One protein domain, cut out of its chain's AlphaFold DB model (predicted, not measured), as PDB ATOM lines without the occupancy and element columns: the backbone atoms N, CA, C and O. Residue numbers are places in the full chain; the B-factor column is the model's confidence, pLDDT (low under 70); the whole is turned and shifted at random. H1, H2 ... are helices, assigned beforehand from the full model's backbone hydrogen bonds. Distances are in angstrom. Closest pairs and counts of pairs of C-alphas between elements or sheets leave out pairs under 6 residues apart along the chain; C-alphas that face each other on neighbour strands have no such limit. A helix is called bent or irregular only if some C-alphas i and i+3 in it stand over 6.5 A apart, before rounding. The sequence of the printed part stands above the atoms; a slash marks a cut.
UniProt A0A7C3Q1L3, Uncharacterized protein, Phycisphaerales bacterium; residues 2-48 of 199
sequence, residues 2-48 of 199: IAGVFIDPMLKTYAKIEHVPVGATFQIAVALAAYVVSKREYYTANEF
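AT A GLANCE: This is residues 2 to 48 of the 199 residues of an uncharacterized protein of Phycisphaerales bacterium (UniProt A0A7C3Q1L3). A thin, rod-like all-helix piece has its longest helix, H2, in the middle, a second helix, H1, folded back on one end of it as a hairpin, and a short helix, H3, beyond its other end. The hairpin overlaps only in part: the first residues of H1 meet the first residues of H2, and the rest of H1 runs out past H2 to make one end of the rod. The printed part has 47 residues, with three named helices in the order H1, H2, H3 and no named strand. It is extended, with a radius of gyration of the C-alphas of 15.0 A and spans of 44 by 14 by 12 A.

HOW THE PARTS SIT: H2, residues 22 to 37, touches H1, residues 4 to 15, with residues 22 to 27 alone, and H1 touches it with residues 4 to 8 alone. Their closest C-alphas, those of Gly 4 and Gly 23, are 4.4 A apart. The two run opposite ways at a steep tilt of 41 degrees and form a helical hairpin. H3, residues 40 to 45, is apart from both H1 and H2. In H2 and H3 every O i to N i+4 pair is within hydrogen-bond range; in H1 it is 6 of 8.

IN THESE COORDINATES: H2 is 21.8 A long from C-alpha 22 at (195.183, 180.218, 147.284) to C-alpha 37. H1 is 15.9 A long and begins with C-alpha 4 at (199.705, 173.873, 145.986); it is irregular, but only just: C-alphas 5 and 8 are 7.0 A apart. H3 is 8.7 A long and ends with C-alpha 45 at (221.932, 168.928, 162.627).

THE WHOLE: The two C-alphas farthest apart, those of Lys 16 and Ala 45, are 44.9 A apart. The link from H1 to H2, six residues, is short, and that from H2 to H3, two residues, is tight. The printed part has no cut. The mean pLDDT of the printed part is 91.3, and no printed residue is under 70.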
ATOM      1  N   ILE A   2     204.116 170.709 146.390       85.12
ATOM      2  CA  ILE A   2     203.767 170.477 144.966       85.12
ATOM      3  C   ILE A   2     202.258 170.582 144.700       85.12
ATOM      4  O   ILE A   2     201.851 171.277 143.778       85.12
ATOM      5  N   ALA A   3     201.424 169.985 145.561       88.06
ATOM      6  CA  ALA A   3     199.964 170.061 145.435       88.06
ATOM      7  C   ALA A   3     199.424 171.503 145.357       88.06
ATOM      8  O   ALA A   3     198.434 171.742 144.677       88.06
ATOM      9  N   GLY A   4     200.107 172.466 145.991       88.38
ATOM     10  CA  GLY A   4     199.705 173.873 145.986       88.38
ATOM     11  C   GLY A   4     199.655 174.500 144.594       88.38
ATOM     12  O   GLY A   4     198.795 175.333 144.346       88.38
ATOM     13  N   VAL A   5     200.503 174.043 143.664       88.44
ATOM     14  CA  VAL A   5     200.546 174.551 142.279       88.44
ATOM     15  C   VAL A   5     199.241 174.261 141.528       88.44
ATOM     16  O   VAL A   5     198.850 175.011 140.640       88.44
ATOM     17  N   PHE A   6     198.536 173.192 141.905       91.81
ATOM     18  CA  PHE A   6     197.314 172.755 141.233       91.81
ATOM     19  C   PHE A   6     196.037 173.305 141.877       91.81
ATOM     20  O   PHE A   6     194.968 173.177 141.282       91.81
ATOM     21  N   ILE A   7     196.129 173.946 143.049       92.31
ATOM     22  CA  ILE A   7     194.957 174.463 143.772       92.31
ATOM     23  C   ILE A   7     194.252 175.545 142.952       92.31
ATOM     24  O   ILE A   7     193.057 175.420 142.704       92.31
ATOM     25  N   ASP A   8     194.974 176.564 142.483       90.00
ATOM     26  CA  ASP A   8     194.354 177.680 141.756       90.00
ATOM     27  C   ASP A   8     193.716 177.232 140.420       90.00
ATOM     28  O   ASP A   8     192.553 177.567 140.179       90.00
ATOM     29  N   PRO A   9     194.370 176.395 139.579       88.81
ATOM     30  CA  PRO A   9     193.726 175.806 138.400       88.81
ATOM     31  C   PRO A   9     192.461 174.994 138.716       88.81
ATOM     32  O   PRO A   9     191.465 175.077 137.990       88.81
ATOM     33  N   MET A  10     192.470 174.214 139.802       90.25
ATOM     34  CA  MET A  10     191.299 173.447 140.227       90.25
ATOM     35  C   MET A  10     190.170 174.361 140.705       90.25
ATOM     36  O   MET A  10     189.024 174.162 140.310       90.25
ATOM     37  N   LEU A  11     190.474 175.382 141.506       91.81
ATOM     38  CA  LEU A  11     189.485 176.348 141.986       91.81
ATOM     39  C   LEU A  11     188.858 177.137 140.838       91.81
ATOM     40  O   LEU A  11     187.638 177.312 140.817       91.81
ATOM     41  N   LYS A  12     189.652 177.529 139.842       90.31
ATOM     42  CA  LYS A  12     189.145 178.141 138.614       90.31
ATOM     43  C   LYS A  12     188.169 177.216 137.883       90.31
ATOM     44  O   LYS A  12     187.084 177.644 137.501       90.31
ATOM     45  N   THR A  13     188.532 175.944 137.733       91.00
ATOM     46  CA  THR A  13     187.740 174.960 136.976       91.00
ATOM     47  C   THR A  13     186.442 174.572 137.687       91.00
ATOM     48  O   THR A  13     185.380 174.553 137.070       91.00
ATOM     49  N   TYR A  14     186.514 174.263 138.984       92.94
ATOM     50  CA  TYR A  14     185.409 173.652 139.729       92.94
ATOM     51  C   TYR A  14     184.611 174.642 140.582       92.94
ATOM     52  O   TYR A  14     183.438 174.395 140.851       92.94
ATOM     53  N   ALA A  15     185.218 175.752 141.005       90.75
ATOM     54  CA  ALA A  15     184.605 176.722 141.912       90.75
ATOM     55  C   ALA A  15     184.480 178.136 141.315       90.75
ATOM     56  O   ALA A  15     183.906 179.007 141.963       90.75
ATOM     57  N   LYS A  16     184.993 178.376 140.095       90.38
ATOM     58  CA  LYS A  16     185.039 179.694 139.426       90.38
ATOM     59  C   LYS A  16     185.670 180.803 140.281       90.38
ATOM     60  O   LYS A  16     185.365 181.978 140.101       90.38
ATOM     61  N   ILE A  17     186.537 180.431 141.222       87.56
ATOM     62  CA  ILE A  17     187.312 181.390 142.006       87.56
ATOM     63  C   ILE A  17     188.541 181.749 141.179       87.56
ATOM     64  O   ILE A  17     189.348 180.881 140.849       87.56
ATOM     65  N   GLU A  18     188.672 183.030 140.854       84.44
ATOM     66  CA  GLU A  18     189.809 183.582 140.124       84.44
ATOM     67  C   GLU A  18     190.466 184.708 140.935       84.44
ATOM     68  O   GLU A  18     189.861 185.279 141.841       84.44
ATOM     69  N   HIS A  19     191.725 185.014 140.613       83.06
ATOM     70  CA  HIS A  19     192.507 186.128 141.176       83.06
ATOM     71  C   HIS A  19     192.846 186.061 142.674       83.06
ATOM     72  O   HIS A  19     193.439 187.000 143.204       83.06
ATOM     73  N   VAL A  20     192.547 184.953 143.356       86.62
ATOM     74  CA  VAL A  20     193.001 184.711 144.732       86.62
ATOM     75  C   VAL A  20     194.164 183.713 144.700       86.62
ATOM     76  O   VAL A  20     193.989 182.628 144.152       86.62
ATOM     77  N   PRO A  21     195.337 184.033 145.278       91.25
ATOM     78  CA  PRO A  21     196.529 183.184 145.201       91.25
ATOM     79  C   PRO A  21     196.496 182.047 146.240       91.25
ATOM     80  O   PRO A  21     197.410 181.911 147.058       91.25
ATOM     81  N   VAL A  22     195.428 181.244 146.254       93.00
ATOM     82  CA  VAL A  22     195.183 180.218 147.284       93.00
ATOM     83  C   VAL A  22     196.292 179.169 147.290       93.00
ATOM     84  O   VAL A  22     196.756 178.768 148.358       93.00
ATOM     85  N   GLY A  23     196.765 178.758 146.114       92.56
ATOM     86  CA  GLY A  23     197.872 177.821 145.955       92.56
ATOM     87  C   GLY A  23     199.159 178.312 146.612       92.56
ATOM     88  O   GLY A  23     199.774 177.584 147.398       92.56
ATOM     89  N   ALA A  24     199.530 179.569 146.360       92.06
ATOM     90  CA  ALA A  24     200.700 180.193 146.975       92.06
ATOM     91  C   ALA A  24     200.522 180.369 148.494       92.06
ATOM     92  O   ALA A  24     201.429 180.050 149.265       92.06
ATOM     93  N   THR A  25     199.340 180.802 148.950       93.81
ATOM     94  CA  THR A  25     199.026 180.907 150.385       93.81
ATOM     95  C   THR A  25     199.144 179.553 151.083       93.81
ATOM     96  O   THR A  25     199.756 179.459 152.146       93.81
ATOM     97  N   PHE A  26     198.632 178.483 150.471       94.69
ATOM     98  CA  PHE A  26     198.759 177.121 150.982       94.69
ATOM     99  C   PHE A  26     200.224 176.680 151.087       94.69
ATOM    100  O   PHE A  26     200.628 176.107 152.097       94.69
ATOM    101  N   GLN A  27     201.044 176.960 150.074       94.88
ATOM    102  CA  GLN A  27     202.471 176.629 150.099       94.88
ATOM    103  C   GLN A  27     203.208 177.346 151.232       94.88
ATOM    104  O   GLN A  27     203.960 176.706 151.968       94.88
ATOM    105  N   ILE A  28     202.951 178.642 151.417       93.62
ATOM    106  CA  ILE A  28     203.520 179.420 152.522       93.62
ATOM    107  C   ILE A  28     203.066 178.844 153.866       93.62
ATOM    108  O   ILE A  28     203.897 178.627 154.744       93.62
ATOM    109  N   ALA A  29     201.778 178.525 154.017       95.06
ATOM    110  CA  ALA A  29     201.246 177.936 155.242       95.06
ATOM    111  C   ALA A  29     201.912 176.593 155.575       95.06
ATOM    112  O   ALA A  29     202.299 176.370 156.719       95.06
ATOM    113  N   VAL A  30     202.109 175.719 154.583       95.44
ATOM    114  CA  VAL A  30     202.806 174.435 154.766       95.44
ATOM    115  C   VAL A  30     204.274 174.644 155.139       95.44
ATOM    116  O   VAL A  30     204.767 173.966 156.038       95.44
ATOM    117  N   ALA A  31     204.973 175.579 154.490       93.38
ATOM    118  CA  ALA A  31     206.365 175.892 154.811       93.38
ATOM    119  C   ALA A  31     206.512 176.451 156.237       93.38
ATOM    120  O   ALA A  31     207.388 176.016 156.982       93.38
ATOM    121  N   LEU A  32     205.620 177.358 156.645       94.94
ATOM    122  CA  LEU A  32     205.571 177.902 158.003       94.94
ATOM    123  C   LEU A  32     205.232 176.823 159.030       94.94
ATOM    124  O   LEU A  32     205.897 176.739 160.058       94.94
ATOM    125  N   ALA A  33     204.246 175.970 158.751       95.81
ATOM    126  CA  ALA A  33     203.889 174.863 159.630       95.81
ATOM    127  C   ALA A  33     205.070 173.901 159.809       95.81
ATOM    128  O   ALA A  33     205.411 173.564 160.939       95.81
ATOM    129  N   ALA A  34     205.750 173.522 158.723       94.00
ATOM    130  CA  ALA A  34     206.956 172.702 158.795       94.00
ATOM    131  C   ALA A  34     208.050 173.381 159.636       94.00
ATOM    132  O   ALA A  34     208.666 172.729 160.481       94.00
ATOM    133  N   TYR A  35     208.246 174.692 159.463       93.06
ATOM    134  CA  TYR A  35     209.240 175.449 160.218       93.06
ATOM    135  C   TYR A  35     208.903 175.569 161.722       93.06
ATOM    136  O   TYR A  35     209.777 175.505 162.585       93.06
ATOM    137  N   VAL A  36     207.630 175.722 162.074       95.00
ATOM    138  CA  VAL A  36     207.213 175.861 163.478       95.00
ATOM    139  C   VAL A  36     207.165 174.507 164.191       95.00
ATOM    140  O   VAL A  36     207.516 174.422 165.364       95.00
ATOM    141  N   VAL A  37     206.745 173.447 163.497       96.69
ATOM    142  CA  VAL A  37     206.543 172.114 164.090       96.69
ATOM    143  C   VAL A  37     207.850 171.327 164.223       96.69
ATOM    144  O   VAL A  37     207.966 170.489 165.121       96.69
ATOM    145  N   SER A  38     208.843 171.555 163.357       94.50
ATOM    146  CA  SER A  38     210.076 170.760 163.406       94.50
ATOM    147  C   SER A  38     210.896 171.044 164.666       94.50
ATOM    148  O   SER A  38     211.049 172.182 165.113       94.50
ATOM    149  N   LYS A  39     211.468 169.980 165.237       95.56
ATOM    150  CA  LYS A  39     212.311 170.063 166.434       95.56
ATOM    151  C   LYS A  39     213.599 170.827 166.149       95.56
ATOM    152  O   LYS A  39     214.213 170.662 165.097       95.56
ATOM    153  N   ARG A  40     214.064 171.581 167.148       90.81
ATOM    154  CA  ARG A  40     215.276 172.406 167.039       90.81
ATOM    155  C   ARG A  40     216.544 171.604 166.737       90.81
ATOM    156  O   ARG A  40     217.412 172.100 166.030       90.81
ATOM    157  N   GLU A  41     216.596 170.356 167.196       94.88
ATOM    158  CA  GLU A  41     217.671 169.400 166.906       94.88
ATOM    159  C   GLU A  41     217.886 169.198 165.400       94.88
ATOM    160  O   GLU A  41     219.028 169.155 164.950       94.88
ATOM    161  N   TYR A  42     216.811 169.148 164.602       92.50
ATOM    162  CA  TYR A  42     216.924 168.986 163.152       92.50
ATOM    163  C   TYR A  42     217.500 170.228 162.472       92.50
ATOM    164  O   TYR A  42     218.230 170.094 161.495       92.50
ATOM    165  N   TYR A  43     217.227 171.431 162.982       90.00
ATOM    166  CA  TYR A  43     217.831 172.648 162.435       90.00
ATOM    167  C   TYR A  43     219.327 172.701 162.695       90.00
ATOM    168  O   TYR A  43     220.086 173.010 161.784       90.00
ATOM    169  N   THR A  44     219.747 172.362 163.914       89.69
ATOM    170  CA  THR A  44     221.168 172.324 164.266       89.69
ATOM    171  C   THR A  44     221.901 171.238 163.481       89.69
ATOM    172  O   THR A  44     222.965 171.510 162.941       89.69
ATOM    173  N   ALA A  45     221.318 170.040 163.356       90.75
ATOM    174  CA  ALA A  45     221.932 168.928 162.627       90.75
ATOM    175  C   ALA A  45     222.072 169.179 161.114       90.75
ATOM    176  O   ALA A  45     222.966 168.617 160.493       90.75
ATOM    177  N   ASN A  46     221.200 170.008 160.526       86.50
ATOM    178  CA  ASN A  46     221.251 170.378 159.106       86.50
ATOM    179  C   ASN A  46     221.892 171.755 158.858       86.50
ATOM    180  O   ASN A  46     221.786 172.264 157.746       86.50
ATOM    181  N   GLU A  47     222.473 172.388 159.885       86.00
ATOM    182  CA  GLU A  47     223.049 173.743 159.802       86.00
ATOM    183  C   GLU A  47     222.099 174.759 159.138       86.00
ATOM    184  O   GLU A  47     222.486 175.602 158.325       86.00
ATOM    185  N   PHE A  48     220.807 174.659 159.462       86.50
ATOM    186  CA  PHE A  48     219.769 175.406 158.767       86.50
ATOM    187  C   PHE A  48     219.955 176.923 158.924       86.50
ATOM    188  O   PHE A  48     220.055 177.450 160.034       86.50
TER     189      PHE A  48